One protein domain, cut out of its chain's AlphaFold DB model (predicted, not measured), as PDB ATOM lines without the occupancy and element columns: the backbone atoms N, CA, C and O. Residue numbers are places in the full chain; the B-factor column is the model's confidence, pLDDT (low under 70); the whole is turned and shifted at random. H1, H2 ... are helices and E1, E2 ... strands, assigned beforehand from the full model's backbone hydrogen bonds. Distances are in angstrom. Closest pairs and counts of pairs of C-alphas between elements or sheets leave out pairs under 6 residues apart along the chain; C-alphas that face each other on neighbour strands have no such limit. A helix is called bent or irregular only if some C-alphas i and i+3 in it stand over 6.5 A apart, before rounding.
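AT A GLANCE: This is residues 49 to 182 of the 184 residues of an uncharacterized protein of Roseomonas pecuniae (UniProt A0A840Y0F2). A flat model in which the kinked helix H1 lies between a long, strongly twisted three-stranded sheet, E1 E2 E3, and a second helix, H3, with the small hairpin E4 E5 next to H3. H1 lies over E2 and E3, while E1 and the short helix H2 lie far out from the middle. The printed part has 134 residues with three named helices and five named strands, in the order H1 E1 E2 E3 H2 H3 E4 E5; both sheets, E1 - E2 - E3 and E4 - E5, are antiparallel, and the class is mixed, helices and strands. The whole is compact, with a radius of gyration of the C-alphas of 15.9 A and spans of 49 by 48 by 23 A.

IN THESE COORDINATES: H1, residues 49 to 64, begins at C-alpha 49 at (180.666, 171.961, 192.410) and is 22.1 A long. It is irregular, with C-alphas 56 and 59 7.6 A apart, and has a kink of 55 degrees near residue 57. E1 is residues 76 to 80. E2, residues 83 to 95, is 35.8 A long and bends by 58 degrees at residue 92. E3, residues 106 to 116, is 32.1 A long. H2 is residues 119 to 122. H3, residues 147 to 161, is 20.9 A long and begins at C-alpha 147 at (186.495, 163.794, 183.983). E4 is residues 166 to 169, and E5, residues 178 to 181, ends at C-alpha 181 at (202.442, 176.193, 192.883).

HOW THE PARTS SIT: E1, E2 and E3 form a meander, each strand the antiparallel neighbour of the one before. In the hairpin E1 and E2, N 76 and O 87 are 2.7 A apart. In the hairpin E2 and E3, N 90 and O 111 are 2.9 A apart. H1 is on this sheet at a height over the sheet of 9.7 A; on the local plane it stands at 31 degrees to E2, only just slantwise to the strands. The closest C-alphas of H1 and E2, Ser 64 and Val 94, are 5.5 A apart. H1 and H3 touch, closest at the C-alphas of Ala 54 and Leu 149, 4.4 A apart, at a steep tilt of 47 degrees, the same way. H3 is not on the sheet E1 E2 E3. The closest C-alphas of H3 and E4, Cys 159 and Cys 167, are 6.1 A apart. In the hairpin E4 and E5, N 167 and O 180 are 2.8 A apart. H1 and E5 are near each other, with 5 pairs of C-alphas within 10 A. H2 and H3 are apart. Every O i to N i+4 pair is within hydrogen-bond range in H3, and 10 of 12 in H1; H2 is too short for such a pair.

THE WHOLE: The C-alphas of Leu 81 and Glu 162, the two farthest apart, are 49.9 A apart. The printed part has no cut. The links H1 to E1 and H2 to H3 are long, the second being residues 123 to 146. The mean pLDDT of the printed part is 76.8; 48 residues are under 70, among them 117 to 136 and 168 to 182.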
ATOM      1  N   TYR A  49     179.970 172.661 191.325       83.94
ATOM      2  CA  TYR A  49     180.666 171.961 192.410       83.94
ATOM      3  C   TYR A  49     181.669 170.899 191.951       83.94
ATOM      4  O   TYR A  49     182.714 170.742 192.579       83.94
ATOM      5  N   ARG A  50     181.385 170.178 190.857       90.44
ATOM      6  CA  ARG A  50     182.287 169.150 190.315       90.44
ATOM      7  C   ARG A  50     183.655 169.744 190.003       90.44
ATOM      8  O   ARG A  50     184.679 169.198 190.406       90.44
ATOM      9  N   MET A  51     183.676 170.901 189.349       88.12
ATOM     10  CA  MET A  51     184.921 171.572 189.010       88.12
ATOM     11  C   MET A  51     185.606 172.152 190.254       88.12
ATOM     12  O   MET A  51     186.816 171.999 190.394       88.12
ATOM     13  N   LEU A  52     184.860 172.744 191.195       84.75
ATOM     14  CA  LEU A  52     185.426 173.223 192.468       84.75
ATOM     15  C   LEU A  52     186.146 172.092 193.216       84.75
ATOM     16  O   LEU A  52     187.281 172.240 193.666       84.75
ATOM     17  N   ILE A  53     185.520 170.922 193.291       88.06
ATOM     18  CA  ILE A  53     186.101 169.739 193.929       88.06
ATOM     19  C   ILE A  53     187.323 169.254 193.156       88.06
ATOM     20  O   ILE A  53     188.340 168.939 193.777       88.06
ATOM     21  N   ALA A  54     187.270 169.261 191.822       90.50
ATOM     22  CA  ALA A  54     188.431 168.958 190.997       90.50
ATOM     23  C   ALA A  54     189.613 169.874 191.354       90.50
ATOM     24  O   ALA A  54     190.712 169.373 191.572       90.50
ATOM     25  N   TYR A  55     189.398 171.185 191.527       86.56
ATOM     26  CA  TYR A  55     190.445 172.119 191.971       86.56
ATOM     27  C   TYR A  55     191.070 171.738 193.308       86.56
ATOM     28  O   TYR A  55     192.289 171.829 193.469       86.56
ATOM     29  N   HIS A  56     190.252 171.306 194.264       84.69
ATOM     30  CA  HIS A  56     190.732 170.915 195.586       84.69
ATOM     31  C   HIS A  56     191.504 169.590 195.587       84.69
ATOM     32  O   HIS A  56     192.373 169.403 196.441       84.69
ATOM     33  N   LEU A  57     191.211 168.687 194.649       89.44
ATOM     34  CA  LEU A  57     191.790 167.341 194.609       89.44
ATOM     35  C   LEU A  57     192.886 167.162 193.550       89.44
ATOM     36  O   LEU A  57     193.651 166.206 193.637       89.44
ATOM     37  N   ALA A  58     193.006 168.070 192.579       91.12
ATOM     38  CA  ALA A  58     193.847 167.864 191.401       91.12
ATOM     39  C   ALA A  58     195.322 167.613 191.704       91.12
ATOM     40  O   ALA A  58     195.907 166.735 191.083       91.12
ATOM     41  N   LEU A  59     195.924 168.330 192.659       87.50
ATOM     42  CA  LEU A  59     197.326 168.092 193.022       87.50
ATOM     43  C   LEU A  59     197.535 166.717 193.669       87.50
ATOM     44  O   LEU A  59     198.520 166.047 193.379       87.50
ATOM     45  N   ASP A  60     196.606 166.286 194.526       88.12
ATOM     46  CA  ASP A  60     196.704 164.980 195.178       88.12
ATOM     47  C   ASP A  60     196.483 163.840 194.175       88.12
ATOM     48  O   ASP A  60     197.239 162.866 194.153       88.12
ATOM     49  N   TYR A  61     195.488 163.986 193.297       91.81
ATOM     50  CA  TYR A  61     195.230 163.036 192.219       91.81
ATOM     51  C   TYR A  61     196.382 162.988 191.208       91.81
ATOM     52  O   TYR A  61     196.774 161.910 190.772       91.81
ATOM     53  N   GLU A  62     196.978 164.131 190.865       91.25
ATOM     54  CA  GLU A  62     198.135 164.177 189.974       91.25
ATOM     55  C   GLU A  62     199.321 163.403 190.555       91.25
ATOM     56  O   GLU A  62     199.908 162.585 189.843       91.25
ATOM     57  N   ALA A  63     199.609 163.604 191.844       87.88
ATOM     58  CA  ALA A  63     200.734 162.982 192.532       87.88
ATOM     59  C   ALA A  63     200.540 161.477 192.788       87.88
ATOM     60  O   ALA A  63     201.500 160.704 192.729       87.88
ATOM     61  N   SER A  64     199.314 161.042 193.099       87.62
ATOM     62  CA  SER A  64     199.061 159.692 193.630       87.62
ATOM     63  C   SER A  64     198.126 158.819 192.794       87.62
ATOM     64  O   SER A  64     198.187 157.595 192.925       87.62
ATOM     65  N   GLY A  65     197.311 159.409 191.918       90.06
ATOM     66  CA  GLY A  65     196.322 158.708 191.100       90.06
ATOM     67  C   GLY A  65     196.955 157.743 190.093       90.06
ATOM     68  O   GLY A  65     197.990 158.040 189.487       90.06
ATOM     69  N   LYS A  66     196.343 156.565 189.927       91.88
ATOM     70  CA  LYS A  66     196.822 155.470 189.056       91.88
ATOM     71  C   LYS A  66     195.801 154.965 188.039       91.88
ATOM     72  O   LYS A  66     196.017 153.931 187.419       91.88
ATOM     73  N   GLY A  67     194.696 155.673 187.862       91.50
ATOM     74  CA  GLY A  67     193.587 155.244 187.019       91.50
ATOM     75  C   GLY A  67     192.379 156.143 187.222       91.50
ATOM     76  O   GLY A  67     192.488 157.134 187.940       91.50
ATOM     77  N   ALA A  68     191.263 155.779 186.593       94.50
ATOM     78  CA  ALA A  68     190.110 156.658 186.457       94.50
ATOM     79  C   ALA A  68     189.561 157.151 187.804       94.50
ATOM     80  O   ALA A  68     189.423 156.379 188.760       94.50
ATOM     81  N   ALA A  69     189.248 158.442 187.862       95.12
ATOM     82  CA  ALA A  69     188.582 159.052 188.996       95.12
ATOM     83  C   ALA A  69     187.069 159.010 188.813       95.12
ATOM     84  O   ALA A  69     186.541 159.203 187.720       95.12
ATOM     85  N   GLU A  70     186.361 158.814 189.916       95.06
ATOM     86  CA  GLU A  70     184.912 158.717 189.933       95.06
ATOM     87  C   GLU A  70     184.324 159.532 191.085       95.06
ATOM     88  O   GLU A  70     184.972 159.794 192.102       95.06
ATOM     89  N   ILE A  71     183.072 159.939 190.930       93.25
ATOM     90  CA  ILE A  71     182.345 160.772 191.884       93.25
ATOM     91  C   ILE A  71     180.905 160.279 192.008       93.25
ATOM     92  O   ILE A  71     180.307 159.827 191.032       93.25
ATOM     93  N   SER A  72     180.340 160.368 193.208       90.75
ATOM     94  CA  SER A  72     178.912 160.133 193.438       90.75
ATOM     95  C   SER A  72     178.088 161.100 192.575       90.75
ATOM     96  O   SER A  72     178.334 162.310 192.634       90.75
ATOM     97  N   PRO A  73     177.100 160.622 191.797       84.69
ATOM     98  CA  PRO A  73     176.344 161.448 190.862       84.69
ATOM     99  C   PRO A  73     175.508 162.502 191.582       84.69
ATOM    100  O   PRO A  73     175.348 163.606 191.070       84.69
ATOM    101  N   MET A  74     175.014 162.183 192.782       80.94
ATOM    102  CA  MET A  74     174.193 163.093 193.569       80.94
ATOM    103  C   MET A  74     174.768 163.282 194.977       80.94
ATOM    104  O   MET A  74     175.126 162.291 195.629       80.94
ATOM    105  N   PRO A  75     174.864 164.531 195.465       83.75
ATOM    106  CA  PRO A  75     175.150 164.791 196.864       83.75
ATOM    107  C   PRO A  75     174.039 164.243 197.768       83.75
ATOM    108  O   PRO A  75     172.852 164.371 197.472       83.75
ATOM    109  N   ARG A  76     174.426 163.631 198.885       83.62
ATOM    110  CA  ARG A  76     173.530 163.090 199.907       83.62
ATOM    111  C   ARG A  76     173.425 164.068 201.061       83.62
ATOM    112  O   ARG A  76     174.420 164.367 201.724       83.62
ATOM    113  N   SER A  77     172.215 164.534 201.312       84.88
ATOM    114  CA  SER A  77     171.910 165.416 202.430       84.88
ATOM    115  C   SER A  77     171.551 164.625 203.686       84.88
ATOM    116  O   SER A  77     170.892 163.591 203.615       84.88
ATOM    117  N   GLY A  78     171.974 165.125 204.841       78.81
ATOM    118  CA  GLY A  78     171.667 164.563 206.148       78.81
ATOM    119  C   GLY A  78     171.491 165.662 207.187       78.81
ATOM    120  O   GLY A  78     172.106 166.723 207.100       78.81
ATOM    121  N   VAL A  79     170.644 165.404 208.178       75.50
ATOM    122  CA  VAL A  79     170.439 166.286 209.330       75.50
ATOM    123  C   VAL A  79     170.901 165.529 210.567       75.50
ATOM    124  O   VAL A  79     170.380 164.454 210.863       75.50
ATOM    125  N   GLY A  80     171.916 166.052 211.253       69.12
ATOM    126  CA  GLY A  80     172.465 165.472 212.476       69.12
ATOM    127  C   GLY A  80     172.293 166.389 213.686       69.12
ATOM    128  O   GLY A  80     171.824 167.520 213.573       69.12
ATOM    129  N   LEU A  81     172.739 165.915 214.853       64.88
ATOM    130  CA  LEU A  81     172.713 166.677 216.114       64.88
ATOM    131  C   LEU A  81     173.507 167.993 216.045       64.88
ATOM    132  O   LEU A  81     173.219 168.928 216.782       64.88
ATOM    133  N   ILE A  82     174.495 168.059 215.150       67.31
ATOM    134  CA  ILE A  82     175.383 169.211 214.928       67.31
ATOM    135  C   ILE A  82     174.963 170.077 213.726       67.31
ATOM    136  O   ILE A  82     175.725 170.933 213.286       67.31
ATOM    137  N   GLY A  83     173.755 169.867 213.197       71.31
ATOM    138  CA  GLY A  83     173.205 170.602 212.058       71.31
ATOM    139  C   GLY A  83     173.132 169.774 210.777       71.31
ATOM    140  O   GLY A  83     173.373 168.563 210.767       71.31
ATOM    141  N   ALA A  84     172.752 170.436 209.690       79.69
ATOM    142  CA  ALA A  84     172.591 169.802 208.395       79.69
ATOM    143  C   ALA A  84     173.841 169.881 207.525       79.69
ATOM    144  O   ALA A  84     174.532 170.901 207.447       79.69
ATOM    145  N   MET A  85     174.092 168.772 206.841       80.12
ATOM    146  CA  MET A  85     175.241 168.568 205.981       80.12
ATOM    147  C   MET A  85     174.799 167.973 204.652       80.12
ATOM    148  O   MET A  85     173.845 167.198 204.582       80.12
ATOM    149  N   THR A  86     175.539 168.284 203.605       84.12
ATOM    150  CA  THR A  86     175.423 167.616 202.316       84.12
ATOM    151  C   THR A  86     176.786 167.059 201.962       84.12
ATOM    152  O   THR A  86     177.782 167.772 202.003       84.12
ATOM    153  N   SER A  87     176.837 165.772 201.649       85.81
ATOM    154  CA  SER A  87     178.070 165.027 201.424       85.81
ATOM    155  C   SER A  87     178.091 164.394 200.044       85.81
ATOM    156  O   SER A  87     177.049 164.066 199.482       85.81
ATOM    157  N   LEU A  88     179.269 164.189 199.484       88.50
ATOM    158  CA  LEU A  88     179.466 163.384 198.284       88.50
ATOM    159  C   LEU A  88     180.788 162.643 198.398       88.50
ATOM    160  O   LEU A  88     181.685 163.046 199.134       88.50
ATOM    161  N   TRP A  89     180.917 161.572 197.629       89.38
ATOM    162  CA  TRP A  89     182.118 160.751 197.626       89.38
ATOM    163  C   TRP A  89     182.852 160.896 196.306       89.38
ATOM    164  O   TRP A  89     182.237 160.821 195.244       89.38
ATOM    165  N   VAL A  90     184.163 161.080 196.381       91.56
ATOM    166  CA  VAL A  90     185.090 160.955 195.256       91.56
ATOM    167  C   VAL A  90     185.967 159.745 195.519       91.56
ATOM    168  O   VAL A  90     186.398 159.534 196.655       91.56
ATOM    169  N   ARG A  91     186.252 158.955 194.487       90.50
ATOM    170  CA  ARG A  91     187.199 157.851 194.590       90.50
ATOM    171  C   ARG A  91     188.131 157.774 193.398       90.50
ATOM    172  O   ARG A  91     187.751 158.123 192.286       90.50
ATOM    173  N   TYR A  92     189.350 157.315 193.639       91.75
ATOM    174  CA  TYR A  92     190.306 156.988 192.583       91.75
ATOM    175  C   TYR A  92     191.347 155.984 193.081       91.75
ATOM    176  O   TYR A  92     191.663 155.954 194.273       91.75
ATOM    177  N   PRO A  93     191.901 155.157 192.186       90.75
ATOM    178  CA  PRO A  93     192.964 154.224 192.530       90.75
ATOM    179  C   PRO A  93     194.274 154.953 192.859       90.75
ATOM    180  O   PRO A  93     194.695 155.855 192.131       90.75
ATOM    181  N   VAL A  94     194.953 154.519 193.921       88.25
ATOM    182  CA  VAL A  94     196.285 154.984 194.341       88.25
ATOM    183  C   VAL A  94     197.191 153.793 194.656       88.25
ATOM    184  O   VAL A  94     196.706 152.696 194.932       88.25
ATOM    185  N   LEU A  95     198.513 153.988 194.643       83.88
ATOM    186  CA  LEU A  95     199.436 152.977 195.174       83.88
ATOM    187  C   LEU A  95     199.373 152.978 196.702       83.88
ATOM    188  O   LEU A  95     199.550 154.025 197.327       83.88
ATOM    189  N   ALA A  96     199.166 151.810 197.306       75.25
ATOM    190  CA  ALA A  96     199.243 151.650 198.749       75.25
ATOM    191  C   ALA A  96     200.683 151.919 199.222       75.25
ATOM    192  O   ALA A  96     201.592 151.133 198.960       75.25
ATOM    193  N   THR A  97     200.899 153.031 199.927       66.81
ATOM    194  CA  THR A  97     202.224 153.420 200.447       66.81
ATOM    195  C   THR A  97     202.564 152.776 201.791       66.81
ATOM    196  O   THR A  97     203.730 152.748 202.165       66.81
ATOM    197  N   TYR A  98     201.570 152.252 202.520       61.50
ATOM    198  CA  TYR A  98     201.731 151.793 203.909       61.50
ATOM    199  C   TYR A  98     201.461 150.297 204.130       61.50
ATOM    200  O   TYR A  98     201.614 149.809 205.249       61.50
ATOM    201  N   GLN A  99     201.071 149.539 203.097       56.91
ATOM    202  CA  GLN A  99     200.878 148.094 203.240       56.91
ATOM    203  C   GLN A  99     202.231 147.381 203.162       56.91
ATOM    204  O   GLN A  99     202.659 146.946 202.097       56.91
ATOM    205  N   LEU A 100     202.867 147.225 204.329       55.88
ATOM    206  CA  LEU A 100     204.116 146.477 204.551       55.88
ATOM    207  C   LEU A 100     204.121 145.063 203.932       55.88
ATOM    208  O   LEU A 100     205.184 144.490 203.733       55.88
ATOM    209  N   LEU A 101     202.946 144.503 203.625       55.66
ATOM    210  CA  LEU A 101     202.772 143.130 203.149       55.66
ATOM    211  C   LEU A 101     202.508 143.010 201.635       55.66
ATOM    212  O   LEU A 101     202.635 141.915 201.101       55.66
ATOM    213  N   THR A 102     202.156 144.093 200.927       61.47
ATOM    214  CA  THR A 102     201.957 144.083 199.456       61.47
ATOM    215  C   THR A 102     202.344 145.432 198.828       61.47
ATOM    216  O   THR A 102     201.479 146.192 198.378       61.47
ATOM    217  N   PRO A 103     203.647 145.768 198.799       64.12
ATOM    218  CA  PRO A 103     204.112 146.976 198.129       64.12
ATOM    219  C   PRO A 103     203.677 146.976 196.659       64.12
ATOM    220  O   PRO A 103     203.777 145.970 195.961       64.12
ATOM    221  N   GLY A 104     203.165 148.117 196.193       71.56
ATOM    222  CA  GLY A 104     202.729 148.288 194.804       71.56
ATOM    223  C   GLY A 104     201.286 147.868 194.508       71.56
ATOM    224  O   GLY A 104     200.846 148.011 193.368       71.56
ATOM    225  N   ARG A 105     200.513 147.410 195.502       81.38
ATOM    226  CA  ARG A 105     199.078 147.169 195.309       81.38
ATOM    227  C   ARG A 105     198.344 148.485 195.044       81.38
ATOM    228  O   ARG A 105     198.513 149.463 195.771       81.38
ATOM    229  N   VAL A 106     197.490 148.485 194.023       85.19
ATOM    230  CA  VAL A 106     196.557 149.582 193.756       85.19
ATOM    231  C   VAL A 106     195.318 149.400 194.633       85.19
ATOM    232  O   VAL A 106     194.684 148.345 194.604       85.19
ATOM    233  N   VAL A 107     194.986 150.418 195.424       84.44
ATOM    234  CA  VAL A 107     193.814 150.443 196.311       84.44
ATOM    235  C   VAL A 107     192.956 151.673 196.013       84.44
ATOM    236  O   VAL A 107     193.496 152.699 195.593       84.44
ATOM    237  N   PRO A 108     191.628 151.613 196.212       85.19
ATOM    238  CA  PRO A 108     190.794 152.798 196.087       85.19
ATOM    239  C   PRO A 108     191.072 153.758 197.251       85.19
ATOM    240  O   PRO A 108     191.001 153.377 198.421       85.19
ATOM    241  N   ARG A 109     191.363 155.020 196.932       86.31
ATOM    242  CA  ARG A 109     191.266 156.140 197.872       86.31
ATOM    243  C   ARG A 109     189.854 156.697 197.786       86.31
ATOM    244  O   ARG A 109     189.398 157.015 196.694       86.31
ATOM    245  N   CYS A 110     189.193 156.842 198.928       85.75
ATOM    246  CA  CYS A 110     187.834 157.366 199.036       85.75
ATOM    247  C   CYS A 110     187.857 158.664 199.846       85.75
ATOM    248  O   CYS A 110     188.404 158.705 200.947       85.75
ATOM    249  N   ILE A 111     187.280 159.729 199.298       87.31
ATOM    250  CA  ILE A 111     187.280 161.072 199.880       87.31
ATOM    251  C   ILE A 111     185.831 161.524 200.034       87.31
ATOM    252  O   ILE A 111     185.091 161.576 199.053       87.31
ATOM    253  N   ASN A 112     185.437 161.859 201.261       85.56
ATOM    254  CA  ASN A 112     184.131 162.441 201.550       85.56
ATOM    255  C   ASN A 112     184.230 163.967 201.506       85.56
ATOM    256  O   ASN A 112     184.933 164.560 202.311       85.56
ATOM    257  N   ILE A 113     183.516 164.604 200.591       85.31
ATOM    258  CA  ILE A 113     183.402 166.058 200.537       85.31
ATOM    259  C   ILE A 113     182.097 166.450 201.219       85.31
ATOM    260  O   ILE A 113     181.031 166.066 200.742       85.31
ATOM    261  N   SER A 114     182.164 167.236 202.292       80.56
ATOM    262  CA  SER A 114     180.991 167.628 203.075       80.56
ATOM    263  C   SER A 114     180.842 169.140 203.164       80.56
ATOM    264  O   SER A 114     181.702 169.833 203.687       80.56
ATOM    265  N   ALA A 115     179.704 169.658 202.726       77.75
ATOM    266  CA  ALA A 115     179.306 171.033 202.966       77.75
ATOM    267  C   ALA A 115     178.357 171.090 204.168       77.75
ATOM    268  O   ALA A 115     177.348 170.384 204.193       77.75
ATOM    269  N   SER A 116     178.644 171.947 205.146       71.81
ATOM    270  CA  SER A 116     177.694 172.310 206.204       71.81
ATOM    271  C   SER A 116     177.222 173.755 206.034       71.81
ATOM    272  O   SER A 116     177.853 174.548 205.328       71.81
ATOM    273  N   THR A 117     176.111 174.121 206.676       62.50
ATOM    274  CA  THR A 117     175.621 175.513 206.687       62.50
ATOM    275  C   THR A 117     176.622 176.492 207.304       62.50
ATOM    276  O   THR A 117     176.612 177.670 206.954       62.50
ATOM    277  N   LEU A 118     177.481 176.012 208.211       61.91
ATOM    278  CA  LEU A 118     178.588 176.790 208.767       61.91
ATOM    279  C   LEU A 118     179.719 176.911 207.741       61.91
ATOM    280  O   LEU A 118     180.169 178.017 207.467       61.91
ATOM    281  N   SER A 119     180.093 175.798 207.102       56.72
ATOM    282  CA  SER A 119     181.178 175.765 206.121       56.72
ATOM    283  C   SER A 119     180.870 176.653 204.915       56.72
ATOM    284  O   SER A 119     181.708 177.446 204.530       56.72
ATOM    285  N   LEU A 120     179.657 176.646 204.356       55.69
ATOM    286  CA  LEU A 120     179.345 177.445 203.155       55.69
ATOM    287  C   LEU A 120     179.407 178.964 203.320       55.69
ATOM    288  O   LEU A 120     179.489 179.659 202.309       55.69
ATOM    289  N   ARG A 121     179.392 179.488 204.552       53.78
ATOM    290  CA  ARG A 121     179.722 180.904 204.775       53.78
ATOM    291  C   ARG A 121     181.210 181.191 204.537       53.78
ATOM    292  O   ARG A 121     181.526 182.277 204.063       53.78
ATOM    293  N   ASP A 122     182.072 180.207 204.787       51.28
ATOM    294  CA  ASP A 122     183.537 180.296 204.713       51.28
ATOM    295  C   ASP A 122     184.150 179.529 203.517       51.28
ATOM    296  O   ASP A 122     185.338 179.666 203.224       51.28
ATOM    297  N   GLY A 123     183.349 178.749 202.784       58.28
ATOM    298  CA  GLY A 123     183.751 177.961 201.617       58.28
ATOM    299  C   GLY A 123     183.432 176.463 201.722       58.28
ATOM    300  O   GLY A 123     183.069 175.927 202.765       58.28
ATOM    301  N   LEU A 124     183.547 175.745 200.602       64.19
ATOM    302  CA  LEU A 124     183.348 174.296 200.584       64.19
ATOM    303  C   LEU A 124     184.383 173.603 201.482       64.19
ATOM    304  O   LEU A 124     185.585 173.666 201.215       64.19
ATOM    305  N   GLU A 125     183.920 172.895 202.509       64.81
ATOM    306  CA  GLU A 125     184.808 172.120 203.365       64.81
ATOM    307  C   GLU A 125     185.094 170.755 202.736       64.81
ATOM    308  O   GLU A 125     184.244 169.881 202.578       64.81
ATOM    309  N   VAL A 126     186.346 170.570 202.341       61.72
ATOM    310  CA  VAL A 126     186.837 169.289 201.843       61.72
ATOM    311  C   VAL A 126     187.449 168.548 203.023       61.72
ATOM    312  O   VAL A 126     188.656 168.639 203.275       61.72
ATOM    313  N   THR A 127     186.609 167.837 203.776       58.59
ATOM    314  CA  THR A 127     187.088 166.956 204.840       58.59
ATOM    315  C   THR A 127     187.850 165.807 204.195       58.59
ATOM    316  O   THR A 127     187.353 165.076 203.351       58.59
ATOM    317  N   ARG A 128     189.121 165.659 204.553       62.38
ATOM    318  CA  ARG A 128     189.989 164.624 203.991       62.38
ATOM    319  C   ARG A 128     190.240 163.574 205.062       62.38
ATOM    320  O   ARG A 128     191.312 163.602 205.665       62.38
ATOM    321  N   PRO A 129     189.299 162.650 205.337       55.81
ATOM    322  CA  PRO A 129     189.669 161.451 206.062       55.81
ATOM    323  C   PRO A 129     190.599 160.675 205.125       55.81
ATOM    324  O   PRO A 129     190.153 159.961 204.234       55.81
ATOM    325  N   ARG A 130     191.910 160.899 205.254       52.12
ATOM    326  CA  ARG A 130     192.925 160.219 204.452       52.12
ATOM    327  C   ARG A 130     192.961 158.757 204.883       52.12
ATOM    328  O   ARG A 130     193.731 158.374 205.755       52.12
ATOM    329  N   GLN A 131     192.082 157.953 204.301       55.28
ATOM    330  CA  GLN A 131     192.038 156.513 204.507       55.28
ATOM    331  C   GLN A 131     192.665 155.830 203.293       55.28
ATOM    332  O   GLN A 131     191.988 155.241 202.458       55.28
ATOM    333  N   ASP A 132     193.998 155.883 203.232       52.25
ATOM    334  CA  ASP A 132     194.826 155.139 202.263       52.25
ATOM    335  C   ASP A 132     194.850 153.621 202.551       52.25
ATOM    336  O   ASP A 132     195.608 152.864 201.950       52.25
ATOM    337  N   LEU A 133     194.022 153.171 203.495       50.06
ATOM    338  CA  LEU A 133     193.943 151.806 204.005       50.06
ATOM    339  C   LEU A 133     192.825 150.992 203.332       50.06
ATOM    340  O   LEU A 133     192.364 150.008 203.898       50.06
ATOM    341  N   GLY A 134     192.390 151.399 202.135       50.00
ATOM    342  CA  GLY A 134     191.219 150.816 201.481       50.00
ATOM    343  C   GLY A 134     189.926 151.216 202.186       50.00
ATOM    344  O   GLY A 134     189.073 150.365 202.412       50.00
ATOM    345  N   GLY A 135     189.812 152.494 202.580       54.62
ATOM    346  CA  GLY A 135     188.603 153.016 203.214       54.62
ATOM    347  C   GLY A 135     187.368 152.631 202.403       54.62
ATOM    348  O   GLY A 135     187.377 152.751 201.179       54.62
ATOM    349  N   ASN A 136     186.335 152.132 203.083       64.50
ATOM    350  CA  ASN A 136     185.103 151.667 202.456       64.50
ATOM    351  C   ASN A 136     184.414 152.854 201.776       64.50
ATOM    352  O   ASN A 136     183.603 153.555 202.386       64.50
ATOM    353  N   CYS A 137     184.723 153.086 200.498       74.06
ATOM    354  CA  CYS A 137     183.782 153.754 199.619       74.06
ATOM    355  C   CYS A 137     182.425 153.078 199.839       74.06
ATOM    356  O   CYS A 137     182.389 151.849 199.932       74.06
ATOM    357  N   PRO A 138     181.323 153.832 199.939       75.56
ATOM    358  CA  PRO A 138     180.012 153.216 200.057       75.56
ATOM    359  C   PRO A 138     179.825 152.209 198.912       75.56
ATOM    360  O   PRO A 138     179.793 152.606 197.750       75.56
ATOM    361  N   GLU A 139     179.745 150.916 199.246       65.88
ATOM    362  CA  GLU A 139     179.702 149.816 198.266       65.88
ATOM    363  C   GLU A 139     178.486 149.935 197.335       65.88
ATOM    364  O   GLU A 139     178.557 149.578 196.167       65.88
ATOM    365  N   ASN A 140     177.406 150.536 197.845       65.69
ATOM    366  CA  ASN A 140     176.140 150.764 197.145       65.69
ATOM    367  C   ASN A 140     175.983 152.206 196.632       65.69
ATOM    368  O   ASN A 140     174.864 152.709 196.521       65.69
ATOM    369  N   ALA A 141     177.073 152.947 196.446       71.50
ATOM    370  CA  ALA A 141     176.992 154.223 195.750       71.50
ATOM    371  C   ALA A 141     177.222 154.002 194.260       71.50
ATOM    372  O   ALA A 141     178.235 153.430 193.861       71.50
ATOM    373  N   ASP A 142     176.301 154.506 193.445       85.25
ATOM    374  CA  ASP A 142     176.572 154.695 192.030       85.25
ATOM    375  C   ASP A 142     177.727 155.687 191.910       85.25
ATOM    376  O   ASP A 142     177.729 156.742 192.547       85.25
ATOM    377  N   PHE A 143     178.734 155.331 191.127       90.44
ATOM    378  CA  PHE A 143     179.865 156.193 190.830       90.44
ATOM    379  C   PHE A 143     179.869 156.459 189.332       90.44
ATOM    380  O   PHE A 143     179.668 155.551 188.528       90.44
ATOM    381  N   VAL A 144     180.067 157.721 188.967       94.88
ATOM    382  CA  VAL A 144     180.192 158.148 187.572       94.88
ATOM    383  C   VAL A 144     181.587 158.717 187.330       94.88
ATOM    384  O   VAL A 144     182.206 159.208 188.282       94.88
ATOM    385  N   PRO A 145     182.083 158.715 186.080       96.38
ATOM    386  CA  PRO A 145     183.377 159.301 185.759       96.38
ATOM    387  C   PRO A 145     183.510 160.745 186.255       96.38
ATOM    388  O   PRO A 145     182.576 161.554 186.162       96.38
ATOM    389  N   PHE A 146     184.691 161.081 186.770       96.06
ATOM    390  CA  PHE A 146     185.039 162.413 187.252       96.06
ATOM    391  C   PHE A 146     186.059 163.088 186.326       96.06
ATOM    392  O   PHE A 146     187.174 163.439 186.714       96.06
ATOM    393  N   THR A 147     185.651 163.282 185.074       95.44
ATOM    394  CA  THR A 147     186.495 163.794 183.983       95.44
ATOM    395  C   THR A 147     187.083 165.182 184.245       95.44
ATOM    396  O   THR A 147     188.143 165.519 183.724       95.44
ATOM    397  N   GLU A 148     186.425 166.005 185.064       94.69
ATOM    398  CA  GLU A 148     186.910 167.335 185.436       94.69
ATOM    399  C   GLU A 148     188.213 167.258 186.240       94.69
ATOM    400  O   GLU A 148     189.134 168.044 186.000       94.69
ATOM    401  N   LEU A 149     188.309 166.288 187.157       95.00
ATOM    402  CA  LEU A 149     189.508 166.035 187.951       95.00
ATOM    403  C   LEU A 149     190.647 165.514 187.073       95.00
ATOM    404  O   LEU A 149     191.769 166.014 187.159       95.00
ATOM    405  N   GLU A 150     190.349 164.561 186.192       95.12
ATOM    406  CA  GLU A 150     191.328 163.997 185.260       95.12
ATOM    407  C   GLU A 150     191.876 165.053 184.302       95.12
ATOM    408  O   GLU A 150     193.091 165.221 184.192       95.12
ATOM    409  N   GLY A 151     190.990 165.824 183.670       93.38
ATOM    410  CA  GLY A 151     191.377 166.883 182.748       93.38
ATOM    411  C   GLY A 151     192.189 167.983 183.430       93.38
ATOM    412  O   GLY A 151     193.128 168.512 182.838       93.38
ATOM    413  N   LEU A 152     191.870 168.336 184.677       92.25
ATOM    414  CA  LEU A 152     192.654 169.311 185.434       92.25
ATOM    415  C   LEU A 152     194.039 168.768 185.813       92.25
ATOM    416  O   LEU A 152     195.029 169.486 185.661       92.25
ATOM    417  N   ALA A 153     194.130 167.512 186.247       92.12
ATOM    418  CA  ALA A 153     195.411 166.886 186.549       92.12
ATOM    419  C   ALA A 153     196.299 166.746 185.307       92.12
ATOM    420  O   ALA A 153     197.493 167.021 185.397       92.12
ATOM    421  N   GLU A 154     195.742 166.417 184.139       91.75
ATOM    422  CA  GLU A 154     196.509 166.402 182.888       91.75
ATOM    423  C   GLU A 154     197.048 167.784 182.510       91.75
ATOM    424  O   GLU A 154     198.219 167.909 182.151       91.75
ATOM    425  N   ARG A 155     196.257 168.855 182.676       89.50
ATOM    426  CA  ARG A 155     196.762 170.226 182.470       89.50
ATOM    427  C   ARG A 155     197.923 170.552 183.409       89.50
ATOM    428  O   ARG A 155     198.903 171.154 182.981       89.50
ATOM    429  N   ILE A 156     197.830 170.141 184.675       89.62
ATOM    430  CA  ILE A 156     198.909 170.320 185.655       89.62
ATOM    431  C   ILE A 156     200.154 169.517 185.246       89.62
ATOM    432  O   ILE A 156     201.258 170.063 185.279       89.62
ATOM    433  N   ARG A 157     199.998 168.259 184.808       89.25
ATOM    434  CA  ARG A 157     201.101 167.418 184.306       89.25
ATOM    435  C   ARG A 157     201.785 168.047 183.100       89.25
ATOM    436  O   ARG A 157     203.011 168.125 183.086       89.25
ATOM    437  N   ALA A 158     201.017 168.494 182.108       89.25
ATOM    438  CA  ALA A 158     201.541 169.154 180.914       89.25
ATOM    439  C   ALA A 158     202.353 170.401 181.289       89.25
ATOM    440  O   ALA A 158     203.525 170.513 180.944       89.25
ATOM    441  N   CYS A 159     201.775 171.260 182.122       87.62
ATOM    442  CA  CYS A 159     202.415 172.483 182.589       87.62
ATOM    443  C   CYS A 159     203.686 172.223 183.436       87.62
ATOM    444  O   CYS A 159     204.664 172.972 183.341       87.62
ATOM    445  N   ARG A 160     203.749 171.110 184.190       85.31
ATOM    446  CA  ARG A 160     204.985 170.653 184.857       85.31
ATOM    447  C   ARG A 160     206.056 170.204 183.859       85.31
ATOM    448  O   ARG A 160     207.227 170.522 184.056       85.31
ATOM    449  N   ARG A 161     205.680 169.471 182.803       87.62
ATOM    450  CA  ARG A 161     206.619 169.020 181.753       87.62
ATOM    451  C   ARG A 161     207.243 170.194 180.999       87.62
ATOM    452  O   ARG A 161     208.389 170.095 180.582       87.62
ATOM    453  N   GLU A 162     206.528 171.309 180.896       85.06
ATOM    454  CA  GLU A 162     207.035 172.574 180.344       85.06
ATOM    455  C   GLU A 162     208.039 173.290 181.274       85.06
ATOM    456  O   GLU A 162     208.586 174.331 180.920       85.06
ATOM    457  N   GLY A 163     208.314 172.749 182.468       79.00
ATOM    458  CA  GLY A 163     209.314 173.282 183.394       79.00
ATOM    459  C   GLY A 163     208.858 174.515 184.178       79.00
ATOM    460  O   GLY A 163     209.664 175.141 184.875       79.00
ATOM    461  N   THR A 164     207.573 174.868 184.104       75.44
ATOM    462  CA  THR A 164     207.026 176.006 184.843       75.44
ATOM    463  C   THR A 164     206.818 175.644 186.319       75.44
ATOM    464  O   THR A 164     206.291 174.592 186.671       75.44
ATOM    465  N   ALA A 165     207.244 176.529 187.227       66.88
ATOM    466  CA  ALA A 165     207.061 176.336 188.673       66.88
ATOM    467  C   ALA A 165     205.637 176.691 189.153       66.88
ATOM    468  O   ALA A 165     205.276 176.464 190.310       66.88
ATOM    469  N   ARG A 166     204.834 177.315 188.284       71.62
ATOM    470  CA  ARG A 166     203.499 177.831 188.590       71.62
ATOM    471  C   ARG A 166     202.567 177.529 187.429       71.62
ATOM    472  O   ARG A 166     202.759 178.066 186.343       71.62
ATOM    473  N   CYS A 167     201.533 176.745 187.696       76.31
ATOM    474  CA  CYS A 167     200.478 176.451 186.740       76.31
ATOM    475  C   CYS A 167     199.227 177.225 187.120       76.31
ATOM    476  O   CYS A 167     198.521 176.876 188.065       76.31
ATOM    477  N   ALA A 168     198.968 178.312 186.400       69.88
ATOM    478  CA  ALA A 168     197.717 179.039 186.535       69.88
ATOM    479  C   ALA A 168     196.602 178.236 185.865       69.88
ATOM    480  O   ALA A 168     196.684 177.911 184.681       69.88
ATOM    481  N   VAL A 169     195.559 177.910 186.621       67.50
ATOM    482  CA  VAL A 169     194.388 177.221 186.090       67.50
ATOM    483  C   VAL A 169     193.134 177.955 186.566       67.50
ATOM    484  O   VAL A 169     192.950 178.235 187.750       67.50
ATOM    485  N   SER A 170     192.302 178.353 185.606       59.97
ATOM    486  CA  SER A 170     191.177 179.267 185.824       59.97
ATOM    487  C   SER A 170     189.957 178.542 186.393       59.97
ATOM    488  O   SER A 170     189.333 177.737 185.699       59.97
ATOM    489  N   GLU A 171     189.599 178.828 187.645       60.16
ATOM    490  CA  GLU A 171     188.377 178.319 188.280       60.16
ATOM    491  C   GLU A 171     187.131 178.862 187.553       60.16
ATOM    492  O   GLU A 171     187.099 180.050 187.216       60.16
ATOM    493  N   PRO A 172     186.118 178.028 187.244       52.00
ATOM    494  CA  PRO A 172     184.892 178.515 186.621       52.00
ATOM    495  C   PRO A 172     184.204 179.524 187.547       52.00
ATOM    496  O   PRO A 172     184.229 179.389 188.763       52.00
ATOM    497  N   GLY A 173     183.641 180.588 186.971       51.84
ATOM    498  CA  GLY A 173     182.964 181.642 187.736       51.84
ATOM    499  C   GLY A 173     183.887 182.608 188.495       51.84
ATOM    500  O   GLY A 173     183.435 183.676 188.911       51.84
ATOM    501  N   ALA A 174     185.185 182.317 188.629       54.09
ATOM    502  CA  ALA A 174     186.127 183.206 189.296       54.09
ATOM    503  C   ALA A 174     186.722 184.233 188.317       54.09
ATOM    504  O   ALA A 174     187.355 183.887 187.323       54.09
ATOM    505  N   ARG A 175     186.631 185.531 188.649       51.03
ATOM    506  CA  ARG A 175     187.438 186.581 187.980       51.03
ATOM    507  C   ARG A 175     188.945 186.441 188.259       51.03
ATOM    508  O   ARG A 175     189.740 187.173 187.677       51.03
ATOM    509  N   ARG A 176     189.341 185.554 189.179       53.09
ATOM    510  CA  ARG A 176     190.727 185.327 189.604       53.09
ATOM    511  C   ARG A 176     191.155 183.906 189.251       53.09
ATOM    512  O   ARG A 176     190.466 182.950 189.579       53.09
ATOM    513  N   GLN A 177     192.315 183.784 188.615       56.56
ATOM    514  CA  GLN A 177     192.949 182.495 188.347       56.56
ATOM    515  C   GLN A 177     193.468 181.895 189.659       56.56
ATOM    516  O   GLN A 177     194.100 182.605 190.448       56.56
ATOM    517  N   ARG A 178     193.252 180.593 189.889       62.69
ATOM    518  CA  ARG A 178     193.980 179.874 190.940       62.69
ATOM    519  C   ARG A 178     195.328 179.450 190.377       62.69
ATOM    520  O   ARG A 178     195.412 178.798 189.341       62.69
ATOM    521  N   VAL A 179     196.400 179.840 191.056       64.12
ATOM    522  CA  VAL A 179     197.756 179.439 190.683       64.12
ATOM    523  C   VAL A 179     198.137 178.225 191.512       64.12
ATOM    524  O   VAL A 179     198.304 178.324 192.726       64.12
ATOM    525  N   PHE A 180     198.292 177.082 190.855       64.81
ATOM    526  CA  PHE A 180     198.918 175.917 191.455       64.81
ATOM    527  C   PHE A 180     200.427 176.139 191.493       64.81
ATOM    528  O   PHE A 180     201.080 176.266 190.457       64.81
ATOM    529  N   VAL A 181     200.990 176.205 192.696       66.44
ATOM    530  CA  VAL A 181     202.442 176.193 192.883       66.44
ATOM    531  C   VAL A 181     202.884 174.739 192.846       66.44
ATOM    532  O   VAL A 181     202.457 173.942 193.679       66.44
ATOM    533  N   LEU A 182     203.699 174.386 191.855       66.06
ATOM    534  CA  LEU A 182     204.187 173.025 191.695       66.06
ATOM    535  C   LEU A 182     205.520 172.890 192.423       66.06
ATOM    536  O   LEU A 182     206.515 173.504 192.036       66.06
TER     537      LEU A 182